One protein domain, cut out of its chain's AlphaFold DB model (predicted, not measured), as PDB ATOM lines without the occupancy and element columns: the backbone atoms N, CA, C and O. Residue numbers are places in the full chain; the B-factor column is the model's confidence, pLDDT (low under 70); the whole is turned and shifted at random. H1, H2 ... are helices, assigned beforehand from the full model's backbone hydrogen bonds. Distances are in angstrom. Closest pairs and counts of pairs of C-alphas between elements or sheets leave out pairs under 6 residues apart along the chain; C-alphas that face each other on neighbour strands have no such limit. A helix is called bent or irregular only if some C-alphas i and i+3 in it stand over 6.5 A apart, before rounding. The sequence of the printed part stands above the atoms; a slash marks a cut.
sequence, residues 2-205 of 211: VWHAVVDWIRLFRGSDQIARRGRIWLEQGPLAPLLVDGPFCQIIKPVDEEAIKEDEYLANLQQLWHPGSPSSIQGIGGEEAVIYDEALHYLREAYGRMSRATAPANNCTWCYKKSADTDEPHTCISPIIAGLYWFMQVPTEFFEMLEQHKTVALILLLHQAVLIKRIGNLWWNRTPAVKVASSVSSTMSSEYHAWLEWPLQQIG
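AT A GLANCE: This is residues 2 to 205 of the 211 residues of an uncharacterized protein of Aureobasidium pullulans (UniProt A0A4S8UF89). Six helices stand side by side in an up-and-down bundle, H3, H4, H6, H8, H9 and H10, with H8 in its middle. The long H1 crosses H6 with residues 10 to 17 and meets H9 with residues 2 to 6, the short H7 crosses H4 at residues 84 to 88 and H8 at residues 154 to 155, and H2 and H5 lie far out, where they touch no helix. The printed part has 204 residues with ten named helices, H1 to H10 in chain order, and no named strand; the class is all helix. It is compact, with a radius of gyration of the C-alphas of 17.7 A and spans of 55 by 37 by 33 A.

IN THESE COORDINATES: The longest helix, H4, is residues 79 to 102, 34.6 A from C-alpha 79 at (-50.597, -4.350, -19.143) to C-alpha 102 at (-41.808, 19.405, -42.678). H3 is residues 50 to 65, 24.9 A; H8 is 152 to 167, 23.6 A; H9 is 177 to 188, 16.7 A. H6, residues 128 to 138, and H10, residues 195 to 204, are irregular: C-alphas 132 and 135 are 7.2 A apart, and C-alphas 196 and 199 7.1 A. H1 is residues 2 to 22, 31.2 A, beginning at C-alpha 2 (-33.093, 20.471, -14.712). H2 is residues 24 to 28, H5 112 to 116 and H7 141 to 148.

HOW THE PARTS SIT: H8 is the hub, touching five helices. It touches H4 at a shallow tilt of 11 degrees, the same way; their closest C-alphas, Leu 92 and Gln 161, are 6.8 A apart. H3 and H4 form a hairpin at 12 degrees, closest at Asp 56 and Arg 93, 6.1 A between C-alphas. H8 and H9 form another, closest at the C-alphas of Ala 162 and Ala 178, 4.7 A. H6 touches H8, closest at the C-alphas of Gly 132 and Leu 164, 4.8 A. H10 touches H8, closest at the C-alphas of His 160 and Pro 200, 5.6 A. H1, with residues 10 to 17 alone, touches H6 about perpendicular at 86 degrees, closest at the C-alphas of Arg 14 and Met 137, 6.2 A. H7 touches H4 about perpendicular at 85 degrees, closest at the C-alphas of Ile 84 and Phe 143, 6.3 A. Every O i to N i+4 pair is within hydrogen-bond range in H1, H2, H4, H5 and H9; H3 has 8 of 12, H6 4 of 7, H7 3 of 4, H8 10 of 12 and H10 4 of 6.

THE WHOLE: The farthest C-alphas, of Gln 75 and Asp 118, are 56.0 A apart. The printed part has no cut. The links H2 to H3, H3 to H4 and H5 to H6 are long. Mean pLDDT of the printed part is 84.3; residue 2, residues 34 to 44 and residues 105 to 125 are under 70.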
ATOM      1  N   VAL A   2     -32.845  20.545 -13.251       65.50
ATOM      2  CA  VAL A   2     -33.093  20.471 -14.712       65.50
ATOM      3  C   VAL A   2     -34.358  19.676 -15.069       65.50
ATOM      4  O   VAL A   2     -35.119  20.122 -15.920       65.50
ATOM      5  N   TRP A   3     -34.639  18.578 -14.355       77.38
ATOM      6  CA  TRP A   3     -35.830  17.749 -14.580       77.38
ATOM      7  C   TRP A   3     -37.158  18.510 -14.429       77.38
ATOM      8  O   TRP A   3     -37.992  18.482 -15.330       77.38
ATOM      9  N   HIS A   4     -37.331  19.272 -13.341       73.88
ATOM     10  CA  HIS A   4     -38.545  20.074 -13.129       73.88
ATOM     11  C   HIS A   4     -38.801  21.052 -14.280       73.88
ATOM     12  O   HIS A   4     -39.921  21.150 -14.760       73.88
ATOM     13  N   ALA A   5     -37.749  21.688 -14.805       72.75
ATOM     14  CA  ALA A   5     -37.883  22.605 -15.932       72.75
ATOM     15  C   ALA A   5     -38.340  21.913 -17.233       72.75
ATOM     16  O   ALA A   5     -39.005  22.546 -18.052       72.75
ATOM     17  N   VAL A   6     -37.988  20.637 -17.438       73.69
ATOM     18  CA  VAL A   6     -38.473  19.839 -18.578       73.69
ATOM     19  C   VAL A   6     -39.970  19.571 -18.429       73.69
ATOM     20  O   VAL A   6     -40.732  19.843 -19.353       73.69
ATOM     21  N   VAL A   7     -40.397  19.109 -17.252       75.50
ATOM     22  CA  VAL A   7     -41.809  18.810 -16.960       75.50
ATOM     23  C   VAL A   7     -42.681  20.072 -17.025       75.50
ATOM     24  O   VAL A   7     -43.760  20.044 -17.615       75.50
ATOM     25  N   ASP A   8     -42.213  21.201 -16.491       81.31
ATOM     26  CA  ASP A   8     -42.968  22.460 -16.494       81.31
ATOM     27  C   ASP A   8     -43.231  22.980 -17.912       81.31
ATOM     28  O   ASP A   8     -44.341  23.416 -18.228       81.31
ATOM     29  N   TRP A   9     -42.235  22.899 -18.798       78.88
ATOM     30  CA  TRP A   9     -42.401  23.306 -20.194       78.88
ATOM     31  C   TRP A   9     -43.423  22.433 -20.935       78.88
ATOM     32  O   TRP A   9     -44.269  22.951 -21.668       78.88
ATOM     33  N   ILE A  10     -43.397  21.125 -20.690       77.00
ATOM     34  CA  ILE A  10     -44.368  20.176 -21.239       77.00
ATOM     35  C   ILE A  10     -45.789  20.508 -20.758       77.00
ATOM     36  O   ILE A  10     -46.722  20.580 -21.564       77.00
ATOM     37  N   ARG A  11     -45.959  20.764 -19.453       81.56
ATOM     38  CA  ARG A  11     -47.250  21.147 -18.857       81.56
ATOM     39  C   ARG A  11     -47.789  22.449 -19.449       81.56
ATOM     40  O   ARG A  11     -48.973  22.523 -19.768       81.56
ATOM     41  N   LEU A  12     -46.933  23.454 -19.654       83.38
ATOM     42  CA  LEU A  12     -47.313  24.714 -20.307       83.38
ATOM     43  C   LEU A  12     -47.841  24.487 -21.728       83.38
ATOM     44  O   LEU A  12     -48.863  25.059 -22.116       83.38
ATOM     45  N   PHE A  13     -47.169  23.631 -22.498       77.88
ATOM     46  CA  PHE A  13     -47.584  23.331 -23.862       77.88
ATOM     47  C   PHE A  13     -48.951  22.628 -23.900       77.88
ATOM     48  O   PHE A  13     -49.838  23.049 -24.642       77.88
ATOM     49  N   ARG A  14     -49.177  21.646 -23.018       75.88
ATOM     50  CA  ARG A  14     -50.481  20.970 -22.890       75.88
ATOM     51  C   ARG A  14     -51.594  21.891 -22.406       75.88
ATOM     52  O   ARG A  14     -52.704  21.817 -22.920       75.88
ATOM     53  N   GLY A  15     -51.311  22.778 -21.452       82.50
ATOM     54  CA  GLY A  15     -52.284  23.778 -21.008       82.50
ATOM     55  C   GLY A  15     -52.740  24.678 -22.161       82.50
ATOM     56  O   GLY A  15     -53.928  24.972 -22.294       82.50
ATOM     57  N   SER A  16     -51.808  25.043 -23.043       80.50
ATOM     58  CA  SER A  16     -52.093  25.831 -24.248       80.50
ATOM     59  C   SER A  16     -52.970  25.055 -25.239       80.50
ATOM     60  O   SER A  16     -53.969  25.590 -25.721       80.50
ATOM     61  N   ASP A  17     -52.645  23.784 -25.493       77.69
ATOM     62  CA  ASP A  17     -53.449  22.891 -26.340       77.69
ATOM     63  C   ASP A  17     -54.865  22.686 -25.776       77.69
ATOM     64  O   ASP A  17     -55.851  22.807 -26.501       77.69
ATOM     65  N   GLN A  18     -55.006  22.481 -24.464       81.38
ATOM     66  CA  GLN A  18     -56.311  22.306 -23.826       81.38
ATOM     67  C   GLN A  18     -57.207  23.541 -23.991       81.38
ATOM     68  O   GLN A  18     -58.414  23.411 -24.228       81.38
ATOM     69  N   ILE A  19     -56.632  24.742 -23.891       84.75
ATOM     70  CA  ILE A  19     -57.342  25.997 -24.160       84.75
ATOM     71  C   ILE A  19     -57.754  26.063 -25.635       84.75
ATOM     72  O   ILE A  19     -58.922  26.337 -25.925       84.75
ATOM     73  N   ALA A  20     -56.833  25.764 -26.558       79.06
ATOM     74  CA  ALA A  20     -57.108  25.777 -27.994       79.06
ATOM     75  C   ALA A  20     -58.227  24.792 -28.375       79.06
ATOM     76  O   ALA A  20     -59.154  25.161 -29.092       79.06
ATOM     77  N   ARG A  21     -58.216  23.572 -27.824       80.75
ATOM     78  CA  ARG A  21     -59.255  22.555 -28.054       80.75
ATOM     79  C   ARG A  21     -60.627  22.995 -27.546       80.75
ATOM     80  O   ARG A  21     -61.616  22.804 -28.246       80.75
ATOM     81  N   ARG A  22     -60.705  23.622 -26.367       85.00
ATOM     82  CA  ARG A  22     -61.972  24.171 -25.834       85.00
ATOM     83  C   ARG A  22     -62.509  25.319 -26.686       85.00
ATOM     84  O   ARG A  22     -63.715  25.432 -26.869       85.00
ATOM     85  N   GLY A  23     -61.614  26.153 -27.211       84.12
ATOM     86  CA  GLY A  23     -61.948  27.266 -28.094       84.12
ATOM     87  C   GLY A  23     -62.125  26.883 -29.563       84.12
ATOM     88  O   GLY A  23     -62.408  27.769 -30.362       84.12
ATOM     89  N   ARG A  24     -61.962  25.605 -29.937       82.19
ATOM     90  CA  ARG A  24     -61.811  25.168 -31.334       82.19
ATOM     91  C   ARG A  24     -62.927  25.658 -32.252       82.19
ATOM     92  O   ARG A  24     -62.632  26.230 -33.289       82.19
ATOM     93  N   ILE A  25     -64.186  25.515 -31.835       83.00
ATOM     94  CA  ILE A  25     -65.346  25.947 -32.635       83.00
ATOM     95  C   ILE A  25     -65.288  27.455 -32.912       83.00
ATOM     96  O   ILE A  25     -65.480  27.890 -34.043       83.00
ATOM     97  N   TRP A  26     -64.993  28.258 -31.888       87.00
ATOM     98  CA  TRP A  26     -64.868  29.709 -32.032       87.00
ATOM     99  C   TRP A  26     -63.660  30.097 -32.893       87.00
ATOM    100  O   TRP A  26     -63.742  31.013 -33.707       87.00
ATOM    101  N   LEU A  27     -62.549  29.379 -32.734       83.00
ATOM    102  CA  LEU A  27     -61.317  29.588 -33.482       83.00
ATOM    103  C   LEU A  27     -61.493  29.278 -34.983       83.00
ATOM    104  O   LEU A  27     -61.073  30.075 -35.818       83.00
ATOM    105  N   GLU A  28     -62.163  28.174 -35.319       81.00
ATOM    106  CA  GLU A  28     -62.472  27.750 -36.696       81.00
ATOM    107  C   GLU A  28     -63.526  28.633 -37.381       81.00
ATOM    108  O   GLU A  28     -63.581  28.694 -38.605       81.00
ATOM    109  N   GLN A  29     -64.355  29.339 -36.611       82.50
ATOM    110  CA  GLN A  29     -65.333  30.307 -37.127       82.50
ATOM    111  C   GLN A  29     -64.802  31.749 -37.129       82.50
ATOM    112  O   GLN A  29     -65.471  32.663 -37.608       82.50
ATOM    113  N   GLY A  30     -63.619  31.967 -36.554       81.12
ATOM    114  CA  GLY A  30     -63.041  33.283 -36.322       81.12
ATOM    115  C   GLY A  30     -61.989  33.695 -37.357       81.12
ATOM    116  O   GLY A  30     -61.679  32.960 -38.293       81.12
ATOM    117  N   PRO A  31     -61.351  34.862 -37.162       77.94
ATOM    118  CA  PRO A  31     -60.303  35.364 -38.058       77.94
ATOM    119  C   PRO A  31     -59.029  34.502 -38.062       77.94
ATOM    120  O   PRO A  31     -58.180  34.671 -38.932       77.94
ATOM    121  N   LEU A  32     -58.881  33.584 -37.099       75.00
ATOM    122  CA  LEU A  32     -57.767  32.638 -37.032       75.00
ATOM    123  C   LEU A  32     -58.044  31.335 -37.793       75.00
ATOM    124  O   LEU A  32     -57.127  30.530 -37.912       75.00
ATOM    125  N   ALA A  33     -59.248  31.128 -38.336       73.62
ATOM    126  CA  ALA A  33     -59.607  29.902 -39.046       73.62
ATOM    127  C   ALA A  33     -58.581  29.468 -40.114       73.62
ATOM    128  O   ALA A  33     -58.215  28.293 -40.115       73.62
ATOM    129  N   PRO A  34     -58.007  30.370 -40.943       68.56
ATOM    130  CA  PRO A  34     -56.994  29.983 -41.931       68.56
ATOM    131  C   PRO A  34     -55.704  29.406 -41.326       68.56
ATOM    132  O   PRO A  34     -54.971  28.697 -42.008       68.56
ATOM    133  N   LEU A  35     -55.409  29.697 -40.053       65.62
ATOM    134  CA  LEU A  35     -54.245  29.163 -39.334       65.62
ATOM    135  C   LEU A  35     -54.476  27.752 -38.782       65.62
ATOM    136  O   LEU A  35     -53.524  27.111 -38.346       65.62
ATOM    137  N   LEU A  36     -55.728  27.296 -38.767       68.19
ATOM    138  CA  LEU A  36     -56.159  26.032 -38.165       68.19
ATOM    139  C   LEU A  36     -56.502  24.980 -39.218       68.19
ATOM    140  O   LEU A  36     -56.877  23.864 -38.870       68.19
ATOM    141  N   VAL A  37     -56.409  25.340 -40.501       56.47
ATOM    142  CA  VAL A  37     -56.677  24.419 -41.598       56.47
ATOM    143  C   VAL A  37     -55.553  23.392 -41.650       56.47
ATOM    144  O   VAL A  37     -54.432  23.686 -42.072       56.47
ATOM    145  N   ASP A  38     -55.870  22.166 -41.248       56.25
ATOM    146  CA  ASP A  38     -55.040  21.008 -41.543       56.25
ATOM    147  C   ASP A  38     -55.062  20.779 -43.059       56.25
ATOM    148  O   ASP A  38     -56.000  20.207 -43.615       56.25
ATOM    149  N   GLY A  39     -54.033  21.267 -43.754       56.25
ATOM    150  CA  GLY A  39     -53.870  21.017 -45.183       56.25
ATOM    151  C   GLY A  39     -53.719  19.514 -45.480       56.25
ATOM    152  O   GLY A  39     -53.321  18.744 -44.601       56.25
ATOM    153  N   PRO A  40     -53.950  19.063 -46.727       55.84
ATOM    154  CA  PRO A  40     -53.839  17.654 -47.111       55.84
ATOM    155  C   PRO A  40     -52.523  16.988 -46.686       55.84
ATOM    156  O   PRO A  40     -52.525  15.824 -46.306       55.84
ATOM    157  N   PHE A  41     -51.401  17.720 -46.678       53.47
ATOM    158  CA  PHE A  41     -50.107  17.184 -46.233       53.47
ATOM    159  C   PHE A  41     -49.965  17.093 -44.708       53.47
ATOM    160  O   PHE A  41     -49.188  16.259 -44.250       53.47
ATOM    161  N   CYS A  42     -50.715  17.874 -43.920       59.31
ATOM    162  CA  CYS A  42     -50.776  17.718 -42.460       59.31
ATOM    163  C   CYS A  42     -51.413  16.381 -42.054       59.31
ATOM    164  O   CYS A  42     -51.120  15.862 -40.975       59.31
ATOM    165  N   GLN A  43     -52.239  15.804 -42.933       62.28
ATOM    166  CA  GLN A  43     -52.858  14.492 -42.741       62.28
ATOM    167  C   GLN A  43     -51.971  13.329 -43.202       62.28
ATOM    168  O   GLN A  43     -52.253  12.174 -42.878       62.28
ATOM    169  N   ILE A  44     -50.880  13.594 -43.933       66.75
ATOM    170  CA  ILE A  44     -49.981  12.529 -44.373       66.75
ATOM    171  C   ILE A  44     -48.924  12.300 -43.296       66.75
ATOM    172  O   ILE A  44     -47.929  13.008 -43.196       66.75
ATOM    173  N   ILE A  45     -49.154  11.273 -42.490       71.44
ATOM    174  CA  ILE A  45     -48.305  10.893 -41.351       71.44
ATOM    175  C   ILE A  45     -47.200   9.899 -41.709       71.44
ATOM    176  O   ILE A  45     -46.365   9.580 -40.874       71.44
ATOM    177  N   LYS A  46     -47.203   9.370 -42.936       76.88
ATOM    178  CA  LYS A  46     -46.240   8.347 -43.355       76.88
ATOM    179  C   LYS A  46     -44.884   8.970 -43.702       76.88
ATOM    180  O   LYS A  46     -44.892  10.057 -44.301       76.88
ATOM    181  N   PRO A  47     -43.766   8.277 -43.416       81.94
ATOM    182  CA  PRO A  47     -42.432   8.641 -43.889       81.94
ATOM    183  C   PRO A  47     -42.414   9.047 -45.366       81.94
ATOM    184  O   PRO A  47     -43.135   8.464 -46.180       81.94
ATOM    185  N   VAL A  48     -41.652  10.092 -45.702       83.81
ATOM    186  CA  VAL A  48     -41.633  10.664 -47.060       83.81
ATOM    187  C   VAL A  48     -40.570  10.044 -47.972       83.81
ATOM    188  O   VAL A  48     -40.774   9.998 -49.183       83.81
ATOM    189  N   ASP A  49     -39.469   9.558 -47.401       86.50
ATOM    190  CA  ASP A  49     -38.304   9.031 -48.113       86.50
ATOM    191  C   ASP A  49     -37.711   7.796 -47.408       86.50
ATOM    192  O   ASP A  49     -38.172   7.380 -46.343       86.50
ATOM    193  N   GLU A  50     -36.700   7.178 -48.026       90.88
ATOM    194  CA  GLU A  50     -36.049   5.968 -47.506       90.88
ATOM    195  C   GLU A  50     -35.377   6.171 -46.141       90.88
ATOM    196  O   GLU A  50     -35.305   5.229 -45.352       90.88
ATOM    197  N   GLU A  51     -34.872   7.373 -45.854       91.31
ATOM    198  CA  GLU A  51     -34.246   7.686 -44.566       91.31
ATOM    199  C   GLU A  51     -35.304   7.724 -43.461       91.31
ATOM    200  O   GLU A  51     -35.157   7.053 -42.440       91.31
ATOM    201  N   ALA A  52     -36.420   8.408 -43.711       91.56
ATOM    202  CA  ALA A  52     -37.551   8.458 -42.798       91.56
ATOM    203  C   ALA A  52     -38.203   7.078 -42.591       91.56
ATOM    204  O   ALA A  52     -38.725   6.810 -41.511       91.56
ATOM    205  N   ILE A  53     -38.185   6.192 -43.599       94.44
ATOM    206  CA  ILE A  53     -38.668   4.806 -43.456       94.44
ATOM    207  C   ILE A  53     -37.773   4.031 -42.485       94.44
ATOM    208  O   ILE A  53     -38.280   3.421 -41.548       94.44
ATOM    209  N   LYS A  54     -36.447   4.097 -42.659       95.31
ATOM    210  CA  LYS A  54     -35.489   3.445 -41.749       95.31
ATOM    211  C   LYS A  54     -35.595   3.991 -40.329       95.31
ATOM    212  O   LYS A  54     -35.477   3.243 -39.363       95.31
ATOM    213  N   GLU A  55     -35.816   5.295 -40.197       94.88
ATOM    214  CA  GLU A  55     -36.027   5.938 -38.904       94.88
ATOM    215  C   GLU A  55     -37.335   5.476 -38.241       94.88
ATOM    216  O   GLU A  55     -37.340   5.177 -37.050       94.88
ATOM    217  N   ASP A  56     -38.427   5.335 -38.995       96.81
ATOM    218  CA  ASP A  56     -39.685   4.783 -38.477       96.81
ATOM    219  C   ASP A  56     -39.547   3.315 -38.040       96.81
ATOM    220  O   ASP A  56     -40.058   2.939 -36.984       96.81
ATOM    221  N   GLU A  57     -38.810   2.494 -38.796       96.81
ATOM    222  CA  GLU A  57     -38.475   1.114 -38.416       96.81
ATOM    223  C   GLU A  57     -37.628   1.067 -37.136       96.81
ATOM    224  O   GLU A  57     -37.889   0.264 -36.238       96.81
ATOM    225  N   TYR A  58     -36.638   1.957 -37.016       96.88
ATOM    226  CA  TYR A  58     -35.848   2.117 -35.797       96.88
ATOM    227  C   TYR A  58     -36.732   2.474 -34.595       96.88
ATOM    228  O   TYR A  58     -36.637   1.829 -33.550       96.88
ATOM    229  N   LEU A  59     -37.638   3.443 -34.745       97.81
ATOM    230  CA  LEU A  59     -38.565   3.835 -33.683       97.81
ATOM    231  C   LEU A  59     -39.523   2.697 -33.323       97.81
ATOM    232  O   LEU A  59     -39.774   2.464 -32.144       97.81
ATOM    233  N   ALA A  60     -40.032   1.950 -34.305       97.12
ATOM    234  CA  ALA A  60     -40.890   0.793 -34.056       97.12
ATOM    235  C   ALA A  60     -40.197  -0.265 -33.177       97.12
ATOM    236  O   ALA A  60     -40.847  -0.879 -32.330       97.12
ATOM    237  N   ASN A  61     -38.875  -0.427 -33.307       96.75
ATOM    238  CA  ASN A  61     -38.105  -1.350 -32.473       96.75
ATOM    239  C   ASN A  61     -38.037  -0.945 -30.993       96.75
ATOM    240  O   ASN A  61     -37.757  -1.808 -30.163       96.75
ATOM    241  N   LEU A  62     -38.357   0.303 -30.625       97.69
ATOM    242  CA  LEU A  62     -38.446   0.705 -29.214       97.69
ATOM    243  C   LEU A  62     -39.485  -0.118 -28.444       97.69
ATOM    244  O   LEU A  62     -39.303  -0.335 -27.250       97.69
ATOM    245  N   GLN A  63     -40.517  -0.647 -29.116       97.19
ATOM    246  CA  GLN A  63     -41.543  -1.489 -28.490       97.19
ATOM    247  C   GLN A  63     -40.955  -2.720 -27.780       97.19
ATOM    248  O   GLN A  63     -41.519  -3.222 -26.808       97.19
ATOM    249  N   GLN A  64     -39.772  -3.178 -28.202       96.31
ATOM    250  CA  GLN A  64     -39.042  -4.275 -27.566       96.31
ATOM    251  C   GLN A  64     -38.723  -4.025 -26.083       96.31
ATOM    252  O   GLN A  64     -38.489  -4.993 -25.359       96.31
ATOM    253  N   LEU A  65     -38.728  -2.770 -25.624       96.75
ATOM    254  CA  LEU A  65     -38.487  -2.390 -24.231       96.75
ATOM    255  C   LEU A  65     -39.634  -2.773 -23.282       96.75
ATOM    256  O   LEU A  65     -39.393  -2.934 -22.090       96.75
ATOM    257  N   TRP A  66     -40.868  -2.914 -23.777       96.12
ATOM    258  CA  TRP A  66     -42.040  -3.260 -22.955       96.12
ATOM    259  C   TRP A  66     -42.897  -4.389 -23.530       96.12
ATOM    260  O   TRP A  66     -43.894  -4.779 -22.923       96.12
ATOM    261  N   HIS A  67     -42.514  -4.957 -24.676       90.75
ATOM    262  CA  HIS A  67     -43.186  -6.127 -25.223       90.75
ATOM    263  C   HIS A  67     -42.790  -7.400 -24.447       90.75
ATOM    264  O   HIS A  67     -41.589  -7.668 -24.293       90.75
ATOM    265  N   PRO A  68     -43.749  -8.213 -23.969       86.62
ATOM    266  CA  PRO A  68     -43.444  -9.457 -23.270       86.62
ATOM    267  C   PRO A  68     -42.628 -10.426 -24.137       86.62
ATOM    268  O   PRO A  68     -42.934 -10.640 -25.307       86.62
ATOM    269  N   GLY A  69     -41.588 -11.034 -23.562       84.50
ATOM    270  CA  GLY A  69     -40.756 -12.034 -24.249       84.50
ATOM    271  C   GLY A  69     -39.658 -11.464 -25.156       84.50
ATOM    272  O   GLY A  69     -38.866 -12.233 -25.697       84.50
ATOM    273  N   SER A  70     -39.563 -10.139 -25.291       90.50
ATOM    274  CA  SER A  70     -38.417  -9.494 -25.933       90.50
ATOM    275  C   SER A  70     -37.150  -9.615 -25.062       90.50
ATOM    276  O   SER A  70     -37.240  -9.433 -23.844       90.50
ATOM    277  N   PRO A  71     -35.955  -9.848 -25.646       88.38
ATOM    278  CA  PRO A  71     -34.689  -9.877 -24.903       88.38
ATOM    279  C   PRO A  71     -34.367  -8.575 -24.159       88.38
ATOM    280  O   PRO A  71     -33.645  -8.599 -23.168       88.38
ATOM    281  N   SER A  72     -34.889  -7.444 -24.641       90.88
ATOM    282  CA  SER A  72     -34.687  -6.113 -24.052       90.88
ATOM    283  C   SER A  72     -35.863  -5.648 -23.191       90.88
ATOM    284  O   SER A  72     -35.901  -4.484 -22.794       90.88
ATOM    285  N   SER A  73     -36.828  -6.534 -22.926       92.31
ATOM    286  CA  SER A  73     -38.034  -6.205 -22.174       92.31
ATOM    287  C   SER A  73     -37.704  -5.877 -20.721       92.31
ATOM    288  O   SER A  73     -37.073  -6.666 -20.012       92.31
ATOM    289  N   ILE A  74     -38.159  -4.715 -20.266       93.44
ATOM    290  CA  ILE A  74     -38.030  -4.275 -18.884       93.44
ATOM    291  C   ILE A  74     -39.046  -5.039 -18.033       93.44
ATOM    292  O   ILE A  74     -40.242  -5.088 -18.329       93.44
ATOM    293  N   GLN A  75     -38.564  -5.644 -16.949       91.00
ATOM    294  CA  GLN A  75     -39.405  -6.435 -16.058       91.00
ATOM    295  C   GLN A  75     -40.386  -5.564 -15.263       91.00
ATOM    296  O   GLN A  75     -40.085  -4.434 -14.888       91.00
ATOM    297  N   GLY A  76     -41.553  -6.134 -14.948       89.56
ATOM    298  CA  GLY A  76     -42.537  -5.502 -14.066       89.56
ATOM    299  C   GLY A  76     -43.433  -4.453 -14.730       89.56
ATOM    300  O   GLY A  76     -44.175  -3.779 -14.019       89.56
ATOM    301  N   ILE A  77     -43.404  -4.324 -16.060       93.38
ATOM    302  CA  ILE A  77     -44.345  -3.468 -16.789       93.38
ATOM    303  C   ILE A  77     -45.727  -4.135 -16.811       93.38
ATOM    304  O   ILE A  77     -45.894  -5.247 -17.314       93.38
ATOM    305  N   GLY A  78     -46.719  -3.454 -16.234       92.81
ATOM    306  CA  GLY A  78     -48.114  -3.894 -16.246       92.81
ATOM    307  C   GLY A  78     -48.774  -3.715 -17.616       92.81
ATOM    308  O   GLY A  78     -48.334  -2.903 -18.425       92.81
ATOM    309  N   GLY A  79     -49.871  -4.437 -17.866       93.25
ATOM    310  CA  GLY A  79     -50.597  -4.350 -19.143       93.25
ATOM    311  C   GLY A  79     -51.131  -2.946 -19.450       93.25
ATOM    312  O   GLY A  79     -51.013  -2.483 -20.577       93.25
ATOM    313  N   GLU A  80     -51.650  -2.239 -18.444       93.94
ATOM    314  CA  GLU A  80     -52.112  -0.850 -18.595       93.94
ATOM    315  C   GLU A  80     -50.954   0.108 -18.912       93.94
ATOM    316  O   GLU A  80     -51.079   0.974 -19.775       93.94
ATOM    317  N   GLU A  81     -49.798  -0.090 -18.268       95.12
ATOM    318  CA  GLU A  81     -48.589   0.699 -18.520       95.12
ATOM    319  C   GLU A  81     -48.069   0.476 -19.952       95.12
ATOM    320  O   GLU A  81     -47.748   1.435 -20.651       95.12
ATOM    321  N   ALA A  82     -48.080  -0.771 -20.432       96.12
ATOM    322  CA  ALA A  82     -47.701  -1.108 -21.803       96.12
ATOM    323  C   ALA A  82     -48.608  -0.446 -22.858       96.12
ATOM    324  O   ALA A  82     -48.098   0.062 -23.854       96.12
ATOM    325  N   VAL A  83     -49.926  -0.390 -22.626       96.81
ATOM    326  CA  VAL A  83     -50.875   0.273 -23.543       96.81
ATOM    327  C   VAL A  83     -50.565   1.767 -23.678       96.81
ATOM    328  O   VAL A  83     -50.582   2.305 -24.783       96.81
ATOM    329  N   ILE A  84     -50.218   2.430 -22.573       97.38
ATOM    330  CA  ILE A  84     -49.842   3.850 -22.581       97.38
ATOM    331  C   ILE A  84     -48.536   4.068 -23.363       97.38
ATOM    332  O   ILE A  84     -48.407   5.055 -24.093       97.38
ATOM    333  N   TYR A  85     -47.573   3.145 -23.267       97.88
ATOM    334  CA  TYR A  85     -46.355   3.193 -24.081       97.88
ATOM    335  C   TYR A  85     -46.610   2.932 -25.564       97.88
ATOM    336  O   TYR A  85     -46.018   3.620 -26.397       97.88
ATOM    337  N   ASP A  86     -47.508   2.008 -25.906       97.62
ATOM    338  CA  ASP A  86     -47.903   1.759 -27.294       97.62
ATOM    339  C   ASP A  86     -48.529   3.011 -27.925       97.62
ATOM    340  O   ASP A  86     -48.168   3.397 -29.039       97.62
ATOM    341  N   GLU A  87     -49.411   3.694 -27.196       97.50
ATOM    342  CA  GLU A  87     -50.033   4.938 -27.651       97.50
ATOM    343  C   GLU A  87     -49.010   6.077 -27.786       97.50
ATOM    344  O   GLU A  87     -48.973   6.787 -28.798       97.50
ATOM    345  N   ALA A  88     -48.105   6.222 -26.815       97.62
ATOM    346  CA  ALA A  88     -47.044   7.219 -26.887       97.62
ATOM    347  C   ALA A  88     -46.067   6.957 -28.042       97.62
ATOM    348  O   ALA A  88     -45.658   7.904 -28.722       97.62
ATOM    349  N   LEU A  89     -45.710   5.696 -28.302       98.19
ATOM    350  CA  LEU A  89     -44.869   5.322 -29.436       98.19
ATOM    351  C   LEU A  89     -45.590   5.561 -30.767       98.19
ATOM    352  O   LEU A  89     -44.978   6.072 -31.707       98.19
ATOM    353  N   HIS A  90     -46.882   5.240 -30.848       96.62
ATOM    354  CA  HIS A  90     -47.697   5.504 -32.030       96.62
ATOM    355  C   HIS A  90     -47.637   6.985 -32.422       96.62
ATOM    356  O   HIS A  90     -47.219   7.312 -33.536       96.62
ATOM    357  N   TYR A  91     -47.947   7.893 -31.491       95.69
ATOM    358  CA  TYR A  91     -47.889   9.327 -31.772       95.69
ATOM    359  C   TYR A  91     -46.474   9.838 -32.030       95.69
ATOM    360  O   TYR A  91     -46.306  10.833 -32.741       95.69
ATOM    361  N   LEU A  92     -45.448   9.185 -31.470       97.44
ATOM    362  CA  LEU A  92     -44.058   9.567 -31.714       97.44
ATOM    363  C   LEU A  92     -43.713   9.305 -33.174       97.44
ATOM    364  O   LEU A  92     -43.255  10.208 -33.870       97.44
ATOM    365  N   ARG A  93     -44.025   8.105 -33.663       96.62
ATOM    366  CA  ARG A  93     -43.829   7.718 -35.063       96.62
ATOM    367  C   ARG A  93     -44.576   8.642 -36.014       96.62
ATOM    368  O   ARG A  93     -43.993   9.128 -36.983       96.62
ATOM    369  N   GLU A  94     -45.825   8.992 -35.703       93.19
ATOM    370  CA  GLU A  94     -46.534   9.959 -36.537       93.19
ATOM    371  C   GLU A  94     -45.894  11.363 -36.516       93.19
ATOM    372  O   GLU A  94     -45.933  12.078 -37.520       93.19
ATOM    373  N   ALA A  95     -45.325  11.795 -35.384       93.38
ATOM    374  CA  ALA A  95     -44.622  13.075 -35.281       93.38
ATOM    375  C   ALA A  95     -43.342  13.086 -36.137       93.38
ATOM    376  O   ALA A  95     -43.065  14.076 -36.816       93.38
ATOM    377  N   TYR A  96     -42.607  11.971 -36.182       94.94
ATOM    378  CA  TYR A  96     -41.459  11.796 -37.077       94.94
ATOM    379  C   TYR A  96     -41.862  11.798 -38.551       94.94
ATOM    380  O   TYR A  96     -41.259  12.515 -39.351       94.94
ATOM    381  N   GLY A  97     -42.927  11.082 -38.913       91.31
ATOM    382  CA  GLY A  97     -43.447  11.105 -40.277       91.31
ATOM    383  C   GLY A  97     -43.869  12.513 -40.715       91.31
ATOM    384  O   GLY A  97     -43.490  12.967 -41.798       91.31
ATOM    385  N   ARG A  98     -44.538  13.267 -39.835       88.31
ATOM    386  CA  ARG A  98     -44.829  14.697 -40.035       88.31
ATOM    387  C   ARG A  98     -43.558  15.537 -40.183       88.31
ATOM    388  O   ARG A  98     -43.495  16.378 -41.077       88.31
ATOM    389  N   MET A  99     -42.545  15.312 -39.346       89.94
ATOM    390  CA  MET A  99     -41.282  16.057 -39.392       89.94
ATOM    391  C   MET A  99     -40.528  15.814 -40.700       89.94
ATOM    392  O   MET A  99     -40.082  16.779 -41.311       89.94
ATOM    393  N   SER A 100     -40.468  14.568 -41.181       88.81
ATOM    394  CA  SER A 100     -39.823  14.233 -42.461       88.81
ATOM    395  C   SER A 100     -40.397  15.053 -43.624       88.81
ATOM    396  O   SER A 100     -39.670  15.552 -44.480       88.81
ATOM    397  N   ARG A 101     -41.711  15.304 -43.604       82.25
ATOM    398  CA  ARG A 101     -42.411  16.152 -44.581       82.25
ATOM    399  C   ARG A 101     -42.202  17.636 -44.328       82.25
ATOM    400  O   ARG A 101     -42.132  18.419 -45.274       82.25
ATOM    401  N   ALA A 102     -42.105  18.032 -43.064       81.31
ATOM    402  CA  ALA A 102     -41.808  19.405 -42.678       81.31
ATOM    403  C   ALA A 102     -40.435  19.859 -43.201       81.31
ATOM    404  O   ALA A 102     -40.268  21.025 -43.546       81.31
ATOM    405  N   THR A 103     -39.477  18.933 -43.296       79.19
ATOM    406  CA  THR A 103     -38.100  19.192 -43.741       79.19
ATOM    407  C   THR A 103     -37.811  18.756 -45.177       79.19
ATOM    408  O   THR A 103     -36.703  18.984 -45.661       79.19
ATOM    409  N   ALA A 104     -38.771  18.136 -45.872       74.94
ATOM    410  CA  ALA A 104     -38.588  17.679 -47.246       74.94
ATOM    411  C   ALA A 104     -38.253  18.858 -48.184       74.94
ATOM    412  O   ALA A 104     -38.867  19.917 -48.055       74.94
ATOM    413  N   PRO A 105     -37.367  18.692 -49.188       65.62
ATOM    414  CA  PRO A 105     -36.995  19.772 -50.114       65.62
ATOM    415  C   PRO A 105     -38.181  20.407 -50.854       65.62
ATOM    416  O   PRO A 105     -38.149  21.585 -51.203       65.62
ATOM    417  N   ALA A 106     -39.245  19.630 -51.078       63.12
ATOM    418  CA  ALA A 106     -40.485  20.105 -51.686       63.12
ATOM    419  C   ALA A 106     -41.297  21.037 -50.763       63.12
ATOM    420  O   ALA A 106     -42.169  21.766 -51.237       63.12
ATOM    421  N   ASN A 107     -41.012  21.057 -49.458       63.28
ATOM    422  CA  ASN A 107     -41.631  21.974 -48.516       63.28
ATOM    423  C   ASN A 107     -40.916  23.333 -48.544       63.28
ATOM    424  O   ASN A 107     -39.989  23.610 -47.788       63.28
ATOM    425  N   ASN A 108     -41.380  24.220 -49.422       58.22
ATOM    426  CA  ASN A 108     -40.872  25.591 -49.535       58.22
ATOM    427  C   ASN A 108     -41.574  26.588 -48.582       58.22
ATOM    428  O   ASN A 108     -41.602  27.800 -48.837       58.22
ATOM    429  N   CYS A 109     -42.181  26.087 -47.502       55.44
ATOM    430  CA  CYS A 109     -43.171  26.815 -46.718       55.44
ATOM    431  C   CYS A 109     -42.690  27.025 -45.284       55.44
ATOM    432  O   CYS A 109     -43.070  26.317 -44.359       55.44
ATOM    433  N   THR A 110     -41.876  28.057 -45.071       51.59
ATOM    434  CA  THR A 110     -41.455  28.447 -43.714       51.59
ATOM    435  C   THR A 110     -42.628  29.011 -42.898       51.59
ATOM    436  O   THR A 110     -42.648  28.901 -41.677       51.59
ATOM    437  N   TRP A 111     -43.605  29.619 -43.584       54.47
ATOM    438  CA  TRP A 111     -44.803  30.263 -43.037       54.47
ATOM    439  C   TRP A 111     -45.986  29.998 -43.980       54.47
ATOM    440  O   TRP A 111     -46.284  30.818 -44.849       54.47
ATOM    441  N   CYS A 112     -46.639  28.839 -43.840       54.78
ATOM    442  CA  CYS A 112     -47.743  28.423 -44.717       54.78
ATOM    443  C   CYS A 112     -48.847  29.500 -44.830       54.78
ATOM    444  O   CYS A 112     -49.333  29.726 -45.932       54.78
ATOM    445  N   TYR A 113     -49.116  30.250 -43.748       50.09
ATOM    446  CA  TYR A 113     -50.151  31.292 -43.660       50.09
ATOM    447  C   TYR A 113     -50.084  32.388 -44.735       50.09
ATOM    448  O   TYR A 113     -51.118  32.778 -45.268       50.09
ATOM    449  N   LYS A 114     -48.889  32.909 -45.059       49.22
ATOM    450  CA  LYS A 114     -48.784  34.045 -45.992       49.22
ATOM    451  C   LYS A 114     -49.097  33.618 -47.426       49.22
ATOM    452  O   LYS A 114     -49.817  34.316 -48.115       49.22
ATOM    453  N   LYS A 115     -48.602  32.449 -47.845       50.44
ATOM    454  CA  LYS A 115     -48.854  31.914 -49.192       50.44
ATOM    455  C   LYS A 115     -50.294  31.430 -49.366       50.44
ATOM    456  O   LYS A 115     -50.872  31.690 -50.407       50.44
ATOM    457  N   SER A 116     -50.892  30.802 -48.348       48.78
ATOM    458  CA  SER A 116     -52.297  30.370 -48.397       48.78
ATOM    459  C   SER A 116     -53.302  31.528 -48.421       48.78
ATOM    460  O   SER A 116     -54.441  31.320 -48.806       48.78
ATOM    461  N   ALA A 117     -52.905  32.732 -47.994       52.22
ATOM    462  CA  ALA A 117     -53.733  33.931 -48.123       52.22
ATOM    463  C   ALA A 117     -53.702  34.532 -49.543       52.22
ATOM    464  O   ALA A 117     -54.604  35.286 -49.897       52.22
ATOM    465  N   ASP A 118     -52.681  34.192 -50.339       54.84
ATOM    466  CA  ASP A 118     -52.418  34.769 -51.661       54.84
ATOM    467  C   ASP A 118     -52.853  33.839 -52.821       54.84
ATOM    468  O   ASP A 118     -52.738  34.223 -53.987       54.84
ATOM    469  N   THR A 119     -53.334  32.618 -52.539       57.22
ATOM    470  CA  THR A 119     -53.720  31.621 -53.556       57.22
ATOM    471  C   THR A 119     -55.053  30.943 -53.239       57.22
ATOM    472  O   THR A 119     -55.270  30.531 -52.104       57.22
ATOM    473  N   ASP A 120     -55.892  30.719 -54.258       58.25
ATOM    474  CA  ASP A 120     -57.148  29.949 -54.135       58.25
ATOM    475  C   ASP A 120     -56.922  28.438 -53.899       58.25
ATOM    476  O   ASP A 120     -57.849  27.711 -53.540       58.25
ATOM    477  N   GLU A 121     -55.694  27.942 -54.089       55.19
ATOM    478  CA  GLU A 121     -55.343  26.544 -53.833       55.19
ATOM    479  C   GLU A 121     -54.898  26.337 -52.372       55.19
ATOM    480  O   GLU A 121     -54.017  27.057 -51.884       55.19
ATOM    481  N   PRO A 122     -55.458  25.344 -51.650       52.25
ATOM    482  CA  PRO A 122     -55.068  25.062 -50.277       52.25
ATOM    483  C   PRO A 122     -53.612  24.604 -50.231       52.25
ATOM    484  O   PRO A 122     -53.226  23.603 -50.835       52.25
ATOM    485  N   HIS A 123     -52.800  25.337 -49.480       55.44
ATOM    486  CA  HIS A 123     -51.379  25.059 -49.378       55.44
ATOM    487  C   HIS A 123     -51.137  23.761 -48.606       55.44
ATOM    488  O   HIS A 123     -51.684  23.517 -47.530       55.44
ATOM    489  N   THR A 124     -50.301  22.906 -49.172       56.88
ATOM    490  CA  THR A 124     -50.176  21.521 -48.754       56.88
ATOM    491  C   THR A 124     -48.869  21.289 -47.985       56.88
ATOM    492  O   THR A 124     -48.032  20.473 -48.344       56.88
ATOM    493  N   CYS A 125     -48.654  22.028 -46.898       67.94
ATOM    494  CA  CYS A 125     -47.420  21.976 -46.104       67.94
ATOM    495  C   CYS A 125     -47.704  21.797 -44.616       67.94
ATOM    496  O   CYS A 125     -48.729  22.250 -44.116       67.94
ATOM    497  N   ILE A 126     -46.759  21.183 -43.900       75.31
ATOM    498  CA  ILE A 126     -46.773  21.110 -42.440       75.31
ATOM    499  C   ILE A 126     -45.628  21.943 -41.861       75.31
ATOM    500  O   ILE A 126     -44.501  21.915 -42.360       75.31
ATOM    501  N   SER A 127     -45.925  22.698 -40.802       78.38
ATOM    502  CA  SER A 127     -44.920  23.457 -40.057       78.38
ATOM    503  C   SER A 127     -44.023  22.512 -39.247       78.38
ATOM    504  O   SER A 127     -44.562  21.670 -38.522       78.38
ATOM    505  N   PRO A 128     -42.685  22.685 -39.259       84.12
ATOM    506  CA  PRO A 128     -41.783  21.935 -38.383       84.12
ATOM    507  C   PRO A 128     -42.132  22.076 -36.899       84.12
ATOM    508  O   PRO A 128     -41.990  21.118 -36.148       84.12
ATOM    509  N   ILE A 129     -42.646  23.241 -36.479       85.06
ATOM    510  CA  ILE A 129     -43.080  23.482 -35.095       85.06
ATOM    511  C   ILE A 129     -44.243  22.553 -34.741       85.06
ATOM    512  O   ILE A 129     -44.192  21.865 -33.726       85.06
ATOM    513  N   ILE A 130     -45.269  22.502 -35.597       82.56
ATOM    514  CA  ILE A 130     -46.438  21.640 -35.386       82.56
ATOM    515  C   ILE A 130     -46.026  20.170 -35.432       82.56
ATOM    516  O   ILE A 130     -46.392  19.415 -34.539       82.56
ATOM    517  N   ALA A 131     -45.213  19.777 -36.416       87.19
ATOM    518  CA  ALA A 131     -44.713  18.413 -36.536       87.19
ATOM    519  C   ALA A 131     -43.929  17.967 -35.290       87.19
ATOM    520  O   ALA A 131     -44.206  16.906 -34.735       87.19
ATOM    521  N   GLY A 132     -42.985  18.786 -34.819       89.50
ATOM    522  CA  GLY A 132     -42.114  18.427 -33.698       89.50
ATOM    523  C   GLY A 132     -42.803  18.456 -32.335       89.50
ATOM    524  O   GLY A 132     -42.405  17.722 -31.430       89.50
ATOM    525  N   LEU A 133     -43.848  19.273 -32.186       88.31
ATOM    526  CA  LEU A 133     -44.618  19.385 -30.947       88.31
ATOM    527  C   LEU A 133     -45.880  18.513 -30.926       88.31
ATOM    528  O   LEU A 133     -46.494  18.373 -29.870       88.31
ATOM    529  N   TYR A 134     -46.240  17.895 -32.056       88.31
ATOM    530  CA  TYR A 134     -47.428  17.051 -32.203       88.31
ATOM    531  C   TYR A 134     -47.568  16.012 -31.095       88.31
ATOM    532  O   TYR A 134     -48.634  15.884 -30.498       88.31
ATOM    533  N   TRP A 135     -46.471  15.327 -30.774       93.25
ATOM    534  CA  TRP A 135     -46.442  14.288 -29.750       93.25
ATOM    535  C   TRP A 135     -46.991  14.768 -28.399       93.25
ATOM    536  O   TRP A 135     -47.876  14.137 -27.826       93.25
ATOM    537  N   PHE A 136     -46.564  15.945 -27.931       89.25
ATOM    538  CA  PHE A 136     -47.031  16.497 -26.656       89.25
ATOM    539  C   PHE A 136     -48.526  16.833 -26.645       89.25
ATOM    540  O   PHE A 136     -49.112  16.889 -25.564       89.25
ATOM    541  N   MET A 137     -49.140  17.056 -27.813       85.25
ATOM    542  CA  MET A 137     -50.573  17.358 -27.943       85.25
ATOM    543  C   MET A 137     -51.452  16.108 -27.941       85.25
ATOM    544  O   MET A 137     -52.648  16.230 -27.687       85.25
ATOM    545  N   GLN A 138     -50.897  14.934 -28.260       89.06
ATOM    546  CA  GLN A 138     -51.681  13.699 -28.392       89.06
ATOM    547  C   GLN A 138     -51.462  12.702 -27.263       89.06
ATOM    548  O   GLN A 138     -52.396  12.011 -26.883       89.06
ATOM    549  N   VAL A 139     -50.249  12.636 -26.712       90.62
ATOM    550  CA  VAL A 139     -49.908  11.642 -25.690       90.62
ATOM    551  C   VAL A 139     -50.867  11.707 -24.487       90.62
ATOM    552  O   VAL A 139     -51.212  12.821 -24.062       90.62
ATOM    553  N   PRO A 140     -51.278  10.558 -23.915       89.88
ATOM    554  CA  PRO A 140     -52.144  10.501 -22.737       89.88
ATOM    555  C   PRO A 140     -51.591  11.281 -21.545       89.88
ATOM    556  O   PRO A 140     -50.385  11.492 -21.418       89.88
ATOM    557  N   THR A 141     -52.467  11.723 -20.644       87.31
ATOM    558  CA  THR A 141     -52.024  12.483 -19.459       87.31
ATOM    559  C   THR A 141     -51.237  11.586 -18.498       87.31
ATOM    560  O   THR A 141     -50.228  12.007 -17.938       87.31
ATOM    561  N   GLU A 142     -51.640  10.327 -18.409       92.75
ATOM    562  CA  GLU A 142     -51.067   9.239 -17.624       92.75
ATOM    563  C   GLU A 142     -49.595   8.988 -17.985       92.75
ATOM    564  O   GLU A 142     -48.768   8.696 -17.122       92.75
ATOM    565  N   PHE A 143     -49.216   9.190 -19.250       93.94
ATOM    566  CA  PHE A 143     -47.817   9.099 -19.667       93.94
ATOM    567  C   PHE A 143     -46.935  10.147 -18.962       93.94
ATOM    568  O   PHE A 143     -45.775   9.887 -18.644       93.94
ATOM    569  N   PHE A 144     -47.455  11.347 -18.682       88.44
ATOM    570  CA  PHE A 144     -46.685  12.372 -17.968       88.44
ATOM    571  C   PHE A 144     -46.497  12.016 -16.499       88.44
ATOM    572  O   PHE A 144     -45.444  12.308 -15.940       88.44
ATOM    573  N   GLU A 145     -47.456  11.317 -15.896       90.62
ATOM    574  CA  GLU A 145     -47.278  10.754 -14.560       90.62
ATOM    575  C   GLU A 145     -46.130   9.735 -14.557       90.62
ATOM    576  O   GLU A 145     -45.310   9.735 -13.639       90.62
ATOM    577  N   MET A 146     -45.988   8.935 -15.620       93.62
ATOM    578  CA  MET A 146     -44.849   8.023 -15.790       93.62
ATOM    579  C   MET A 146     -43.519   8.763 -15.955       93.62
ATOM    580  O   MET A 146     -42.506   8.330 -15.402       93.62
ATOM    581  N   LEU A 147     -43.507   9.897 -16.665       92.62
ATOM    582  CA  LEU A 147     -42.328  10.764 -16.721       92.62
ATOM    583  C   LEU A 147     -41.972  11.288 -15.330       92.62
ATOM    584  O   LEU A 147     -40.822  11.185 -14.919       92.62
ATOM    585  N   GLU A 148     -42.940  11.810 -14.580       89.50
ATOM    586  CA  GLU A 148     -42.725  12.323 -13.220       89.50
ATOM    587  C   GLU A 148     -42.212  11.242 -12.258       89.50
ATOM    588  O   GLU A 148     -41.368  11.515 -11.402       89.50
ATOM    589  N   GLN A 149     -42.649   9.998 -12.456       92.12
ATOM    590  CA  GLN A 149     -42.152   8.808 -11.763       92.12
ATOM    591  C   GLN A 149     -40.793   8.307 -12.283       92.12
ATOM    592  O   GLN A 149     -40.281   7.315 -11.770       92.12
ATOM    593  N   HIS A 150     -40.195   8.976 -13.274       93.06
ATOM    594  CA  HIS A 150     -38.929   8.607 -13.914       93.06
ATOM    595  C   HIS A 150     -38.924   7.176 -14.470       93.06
ATOM    596  O   HIS A 150     -37.904   6.485 -14.434       93.06
ATOM    597  N   LYS A 151     -40.064   6.713 -14.996       95.25
ATOM    598  CA  LYS A 151     -40.164   5.393 -15.622       95.25
ATOM    599  C   LYS A 151     -39.219   5.309 -16.820       95.25
ATOM    600  O   LYS A 151     -39.262   6.156 -17.712       95.25
ATOM    601  N   THR A 152     -38.397   4.262 -16.862       96.31
ATOM    602  CA  THR A 152     -37.333   4.075 -17.860       96.31
ATOM    603  C   THR A 152     -37.826   4.236 -19.297       96.31
ATOM    604  O   THR A 152     -37.271   5.035 -20.051       96.31
ATOM    605  N   VAL A 153     -38.899   3.531 -19.673       97.19
ATOM    606  CA  VAL A 153     -39.468   3.598 -21.030       97.19
ATOM    607  C   VAL A 153     -39.948   5.010 -21.357       97.19
ATOM    608  O   VAL A 153     -39.639   5.532 -22.428       97.19
ATOM    609  N   ALA A 154     -40.643   5.662 -20.420       96.81
ATOM    610  CA  ALA A 154     -41.132   7.021 -20.609       96.81
ATOM    611  C   ALA A 154     -39.975   8.004 -20.868       96.81
ATOM    612  O   ALA A 154     -40.042   8.814 -21.795       96.81
ATOM    613  N   LEU A 155     -38.883   7.896 -20.102       97.12
ATOM    614  CA  LEU A 155     -37.682   8.717 -20.283       97.12
ATOM    615  C   LEU A 155     -37.008   8.478 -21.641       97.12
ATOM    616  O   LEU A 155     -36.591   9.438 -22.290       97.12
ATOM    617  N   ILE A 156     -36.924   7.220 -22.088       98.00
ATOM    618  CA  ILE A 156     -36.375   6.870 -23.407       98.00
ATOM    619  C   ILE A 156     -37.233   7.491 -24.515       98.00
ATOM    620  O   ILE A 156     -36.695   8.150 -25.405       98.00
ATOM    621  N   LEU A 157     -38.559   7.351 -24.456       98.06
ATOM    622  CA  LEU A 157     -39.467   7.936 -25.449       98.06
ATOM    623  C   LEU A 157     -39.405   9.471 -25.460       98.06
ATOM    624  O   LEU A 157     -39.372  10.076 -26.532       98.06
ATOM    625  N   LEU A 158     -39.297  10.113 -24.290       97.19
ATOM    626  CA  LEU A 158     -39.100  11.562 -24.189       97.19
ATOM    627  C   LEU A 158     -37.773  12.010 -24.819       97.19
ATOM    628  O   LEU A 158     -37.718  13.054 -25.472       97.19
ATOM    629  N   LEU A 159     -36.700  11.236 -24.650       97.88
ATOM    630  CA  LEU A 159     -35.415  11.543 -25.272       97.88
ATOM    631  C   LEU A 159     -35.488  11.474 -26.804       97.88
ATOM    632  O   LEU A 159     -34.947  12.346 -27.484       97.88
ATOM    633  N   HIS A 160     -36.201  10.488 -27.347       98.38
ATOM    634  CA  HIS A 160     -36.458  10.412 -28.786       98.38
ATOM    635  C   HIS A 160     -37.310  11.595 -29.255       98.38
ATOM    636  O   HIS A 160     -36.978  12.245 -30.240       98.38
ATOM    637  N   GLN A 161     -38.338  11.981 -28.500       96.81
ATOM    638  CA  GLN A 161     -39.104  13.191 -28.796       96.81
ATOM    639  C   GLN A 161     -38.209  14.444 -28.847       96.81
ATOM    640  O   GLN A 161     -38.371  15.286 -29.735       96.81
ATOM    641  N   ALA A 162     -37.220  14.568 -27.957       95.88
ATOM    642  CA  ALA A 162     -36.317  15.717 -27.930       95.88
ATOM    643  C   ALA A 162     -35.478  15.876 -29.214       95.88
ATOM    644  O   ALA A 162     -35.061  16.993 -29.538       95.88
ATOM    645  N   VAL A 163     -35.287  14.807 -29.994       97.19
ATOM    646  CA  VAL A 163     -34.703  14.893 -31.342       97.19
ATOM    647  C   VAL A 163     -35.584  15.740 -32.260       97.19
ATOM    648  O   VAL A 163     -35.080  16.612 -32.968       97.19
ATOM    649  N   LEU A 164     -36.906  15.568 -32.214       95.44
ATOM    650  CA  LEU A 164     -37.831  16.393 -32.992       95.44
ATOM    651  C   LEU A 164     -37.765  17.858 -32.566       95.44
ATOM    652  O   LEU A 164     -37.752  18.743 -33.417       95.44
ATOM    653  N   ILE A 165     -37.630  18.118 -31.263       92.62
ATOM    654  CA  ILE A 165     -37.430  19.474 -30.743       92.62
ATOM    655  C   ILE A 165     -36.163  20.095 -31.313       92.62
ATOM    656  O   ILE A 165     -36.199  21.231 -31.777       92.62
ATOM    657  N   LYS A 166     -35.058  19.349 -31.376       92.88
ATOM    658  CA  LYS A 166     -33.838  19.812 -32.046       92.88
ATOM    659  C   LYS A 166     -34.089  20.147 -33.526       92.88
ATOM    660  O   LYS A 166     -33.590  21.168 -34.003       92.88
ATOM    661  N   ARG A 167     -34.880  19.331 -34.232       91.69
ATOM    662  CA  ARG A 167     -35.183  19.473 -35.672       91.69
ATOM    663  C   ARG A 167     -36.124  20.629 -36.023       91.69
ATOM    664  O   ARG A 167     -36.061  21.107 -37.150       91.69
ATOM    665  N   ILE A 168     -36.911  21.154 -35.074       88.56
ATOM    666  CA  ILE A 168     -37.716  22.384 -35.276       88.56
ATOM    667  C   ILE A 168     -36.836  23.566 -35.739       88.56
ATOM    668  O   ILE A 168     -37.312  24.481 -36.412       88.56
ATOM    669  N   GLY A 169     -35.544  23.546 -35.400       78.69
ATOM    670  CA  GLY A 169     -34.567  24.537 -35.829       78.69
ATOM    671  C   GLY A 169     -34.303  25.621 -34.784       78.69
ATOM    672  O   GLY A 169     -34.737  25.554 -33.629       78.69
ATOM    673  N   ASN A 170     -33.534  26.633 -35.193       78.75
ATOM    674  CA  ASN A 170     -32.940  27.625 -34.295       78.75
ATOM    675  C   ASN A 170     -33.892  28.790 -33.972       78.75
ATOM    676  O   ASN A 170     -33.624  29.948 -34.298       78.75
ATOM    677  N   LEU A 171     -35.018  28.483 -33.332       82.06
ATOM    678  CA  LEU A 171     -35.931  29.492 -32.797       82.06
ATOM    679  C   LEU A 171     -35.383  30.062 -31.484       82.06
ATOM    680  O   LEU A 171     -34.704  29.367 -30.727       82.06
ATOM    681  N   TRP A 172     -35.700  31.324 -31.183       81.19
ATOM    682  CA  TRP A 172     -35.178  32.008 -29.991       81.19
ATOM    683  C   TRP A 172     -35.501  31.270 -28.679       81.19
ATOM    684  O   TRP A 172     -34.671  31.266 -27.773       81.19
ATOM    685  N   TRP A 173     -36.654  30.595 -28.609       79.56
ATOM    686  CA  TRP A 173     -37.121  29.823 -27.451       79.56
ATOM    687  C   TRP A 173     -36.669  28.350 -27.448       79.56
ATOM    688  O   TRP A 173     -36.763  27.685 -26.419       79.56
ATOM    689  N   ASN A 174     -36.136  27.830 -28.559       81.38
ATOM    690  CA  ASN A 174     -35.862  26.399 -28.751       81.38
ATOM    691  C   ASN A 174     -34.368  26.020 -28.667       81.38
ATOM    692  O   ASN A 174     -33.937  24.958 -29.108       81.38
ATOM    693  N   ARG A 175     -33.522  26.892 -28.116       80.25
ATOM    694  CA  ARG A 175     -32.059  26.705 -28.186       80.25
ATOM    695  C   ARG A 175     -31.517  25.585 -27.296       80.25
ATOM    696  O   ARG A 175     -30.483  25.004 -27.595       80.25
ATOM    697  N   THR A 176     -32.179  25.331 -26.171       85.75
ATOM    698  CA  THR A 176     -31.696  24.438 -25.106       85.75
ATOM    699  C   THR A 176     -32.629  23.297 -24.683       85.75
ATOM    700  O   THR A 176     -32.093  22.366 -24.084       85.75
ATOM    701  N   PRO A 177     -33.956  23.287 -24.956       87.81
ATOM    702  CA  PRO A 177     -34.839  22.237 -24.440       87.81
ATOM    703  C   PRO A 177     -34.361  20.810 -24.736       87.81
ATOM    704  O   PRO A 177     -34.231  20.022 -23.804       87.81
ATOM    705  N   ALA A 178     -33.983  20.506 -25.983       91.69
ATOM    706  CA  ALA A 178     -33.502  19.173 -26.355       91.69
ATOM    707  C   ALA A 178     -32.249  18.741 -25.567       91.69
ATOM    708  O   ALA A 178     -32.163  17.615 -25.089       91.69
ATOM    709  N   VAL A 179     -31.302  19.662 -25.362       92.69
ATOM    710  CA  VAL A 179     -30.073  19.406 -24.590       92.69
ATOM    711  C   VAL A 179     -30.375  19.219 -23.101       92.69
ATOM    712  O   VAL A 179     -29.757  18.384 -22.447       92.69
ATOM    713  N   LYS A 180     -31.346  19.961 -22.550       92.19
ATOM    714  CA  LYS A 180     -31.787  19.791 -21.156       92.19
ATOM    715  C   LYS A 180     -32.452  18.434 -20.929       92.19
ATOM    716  O   LYS A 180     -32.186  17.812 -19.901       92.19
ATOM    717  N   VAL A 181     -33.274  17.975 -21.879       94.19
ATOM    718  CA  VAL A 181     -33.842  16.616 -21.859       94.19
ATOM    719  C   VAL A 181     -32.718  15.588 -21.917       94.19
ATOM    720  O   VAL A 181     -32.618  14.773 -21.007       94.19
ATOM    721  N   ALA A 182     -31.830  15.687 -22.914       95.62
ATOM    722  CA  ALA A 182     -30.691  14.785 -23.082       95.62
ATOM    723  C   ALA A 182     -29.860  14.653 -21.804       95.62
ATOM    724  O   ALA A 182     -29.678  13.547 -21.306       95.62
ATOM    725  N   SER A 183     -29.460  15.785 -21.221       94.19
ATOM    726  CA  SER A 183     -28.675  15.811 -19.989       94.19
ATOM    727  C   SER A 183     -29.400  15.233 -18.779       94.19
ATOM    728  O   SER A 183     -28.735  14.687 -17.903       94.19
ATOM    729  N   SER A 184     -30.723  15.396 -18.683       92.75
ATOM    730  CA  SER A 184     -31.491  14.894 -17.536       92.75
ATOM    731  C   SER A 184     -31.746  13.395 -17.650       92.75
ATOM    732  O   SER A 184     -31.647  12.674 -16.661       92.75
ATOM    733  N   VAL A 185     -32.063  12.920 -18.858       94.88
ATOM    734  CA  VAL A 185     -32.281  11.494 -19.109       94.88
ATOM    735  C   VAL A 185     -30.963  10.742 -18.949       94.88
ATOM    736  O   VAL A 185     -30.924   9.762 -18.216       94.88
ATOM    737  N   SER A 186     -29.863  11.237 -19.528       93.50
ATOM    738  CA  SER A 186     -28.556  10.579 -19.422       93.50
ATOM    739  C   SER A 186     -28.031  10.490 -17.988       93.50
ATOM    740  O   SER A 186     -27.347   9.531 -17.663       93.50
ATOM    741  N   SER A 187     -28.322  11.473 -17.128       91.38
ATOM    742  CA  SER A 187     -27.877  11.445 -15.726       91.38
ATOM    743  C   SER A 187     -28.746  10.571 -14.820       91.38
ATOM    744  O   SER A 187     -28.315  10.227 -13.723       91.38
ATOM    745  N   THR A 188     -29.964  10.243 -15.255       90.88
ATOM    746  CA  THR A 188     -30.914   9.413 -14.497       90.88
ATOM    747  C   THR A 188     -30.826   7.942 -14.903       90.88
ATOM    748  O   THR A 188     -31.156   7.058 -14.117       90.88
ATOM    749  N   MET A 189     -30.407   7.672 -16.139       92.88
ATOM    750  CA  MET A 189     -30.475   6.345 -16.730       92.88
ATOM    751  C   MET A 189     -29.376   5.402 -16.217       92.88
ATOM    752  O   MET A 189     -28.213   5.780 -16.108       92.88
ATOM    753  N   SER A 190     -29.753   4.147 -15.962       92.00
ATOM    754  CA  SER A 190     -28.813   3.043 -15.724       92.00
ATOM    755  C   SER A 190     -28.020   2.714 -16.997       92.00
ATOM    756  O   SER A 190     -28.534   2.827 -18.114       92.00
ATOM    757  N   SER A 191     -26.781   2.248 -16.830       90.50
ATOM    758  CA  SER A 191     -25.877   1.925 -17.942       90.50
ATOM    759  C   SER A 191     -26.413   0.838 -18.874       90.50
ATOM    760  O   SER A 191     -26.096   0.841 -20.063       90.50
ATOM    761  N   GLU A 192     -27.268  -0.051 -18.368       92.88
ATOM    762  CA  GLU A 192     -27.905  -1.122 -19.143       92.88
ATOM    763  C   GLU A 192     -28.774  -0.598 -20.302       92.88
ATOM    764  O   GLU A 192     -28.924  -1.279 -21.315       92.88
ATOM    765  N   TYR A 193     -29.302   0.626 -20.194       94.06
ATOM    766  CA  TYR A 193     -30.164   1.216 -21.219       94.06
ATOM    767  C   TYR A 193     -29.415   2.150 -22.171       94.06
ATOM    768  O   TYR A 193     -30.016   2.614 -23.135       94.06
ATOM    769  N   HIS A 194     -28.122   2.422 -21.959       93.06
ATOM    770  CA  HIS A 194     -27.361   3.414 -22.737       93.06
ATOM    771  C   HIS A 194     -27.406   3.195 -24.256       93.06
ATOM    772  O   HIS A 194     -27.427   4.175 -24.999       93.06
ATOM    773  N   ALA A 195     -27.501   1.946 -24.721       94.94
ATOM    774  CA  ALA A 195     -27.656   1.634 -26.144       94.94
ATOM    775  C   ALA A 195     -28.908   2.292 -26.764       94.94
ATOM    776  O   ALA A 195     -28.878   2.742 -27.907       94.94
ATOM    777  N   TRP A 196     -29.991   2.431 -25.993       96.69
ATOM    778  CA  TRP A 196     -31.229   3.094 -26.421       96.69
ATOM    779  C   TRP A 196     -31.142   4.626 -26.386       96.69
ATOM    780  O   TRP A 196     -32.028   5.307 -26.895       96.69
ATOM    781  N   LEU A 197     -30.089   5.182 -25.779       97.00
ATOM    782  CA  LEU A 197     -29.852   6.622 -25.686       97.00
ATOM    783  C   LEU A 197     -28.843   7.095 -26.739       97.00
ATOM    784  O   LEU A 197     -28.842   8.272 -27.083       97.00
ATOM    785  N   GLU A 198     -27.999   6.207 -27.266       96.50
ATOM    786  CA  GLU A 198     -26.884   6.560 -28.150       96.50
ATOM    787  C   GLU A 198     -27.329   7.366 -29.377       96.50
ATOM    788  O   GLU A 198     -26.882   8.500 -29.579       96.50
ATOM    789  N   TRP A 199     -28.259   6.816 -30.162       97.75
ATOM    790  CA  TRP A 199     -28.760   7.479 -31.362       97.75
ATOM    791  C   TRP A 199     -29.415   8.840 -31.065       97.75
ATOM    792  O   TRP A 199     -28.981   9.833 -31.657       97.75
ATOM    793  N   PRO A 200     -30.397   8.977 -30.148       98.00
ATOM    794  CA  PRO A 200     -31.013  10.283 -29.935       98.00
ATOM    795  C   PRO A 200     -30.037  11.307 -29.332       98.00
ATOM    796  O   PRO A 200     -30.101  12.487 -29.687       98.00
ATOM    797  N   LEU A 201     -29.078  10.891 -28.493       97.75
ATOM    798  CA  LEU A 201     -28.021  11.779 -27.992       97.75
ATOM    799  C   LEU A 201     -27.142  12.315 -29.134       97.75
ATOM    800  O   LEU A 201     -26.864  13.519 -29.181       97.75
ATOM    801  N   GLN A 202     -26.772  11.451 -30.086       97.19
ATOM    802  CA  GLN A 202     -26.037  11.840 -31.289       97.19
ATOM    803  C   GLN A 202     -26.828  12.858 -32.123       97.19
ATOM    804  O   GLN A 202     -26.279  13.891 -32.506       97.19
ATOM    805  N   GLN A 203     -28.122  12.616 -32.354       96.25
ATOM    806  CA  GLN A 203     -28.988  13.527 -33.112       96.25
ATOM    807  C   GLN A 203     -29.140  14.901 -32.437       96.25
ATOM    808  O   GLN A 203     -29.221  15.936 -33.101       96.25
ATOM    809  N   ILE A 204     -29.159  14.936 -31.102       95.94
ATOM    810  CA  ILE A 204     -29.232  16.181 -30.324       95.94
ATOM    811  C   ILE A 204     -27.880  16.921 -30.326       95.94
ATOM    812  O   ILE A 204     -27.849  18.157 -30.201       95.94
ATOM    813  N   GLY A 205     -26.780  16.187 -30.515       95.12
ATOM    814  CA  GLY A 205     -25.410  16.674 -30.378       95.12
ATOM    815  C   GLY A 205     -25.011  16.841 -28.912       95.12
ATOM    816  O   GLY A 205     -24.377  17.836 -28.562       95.12
TER     817      GLY A 205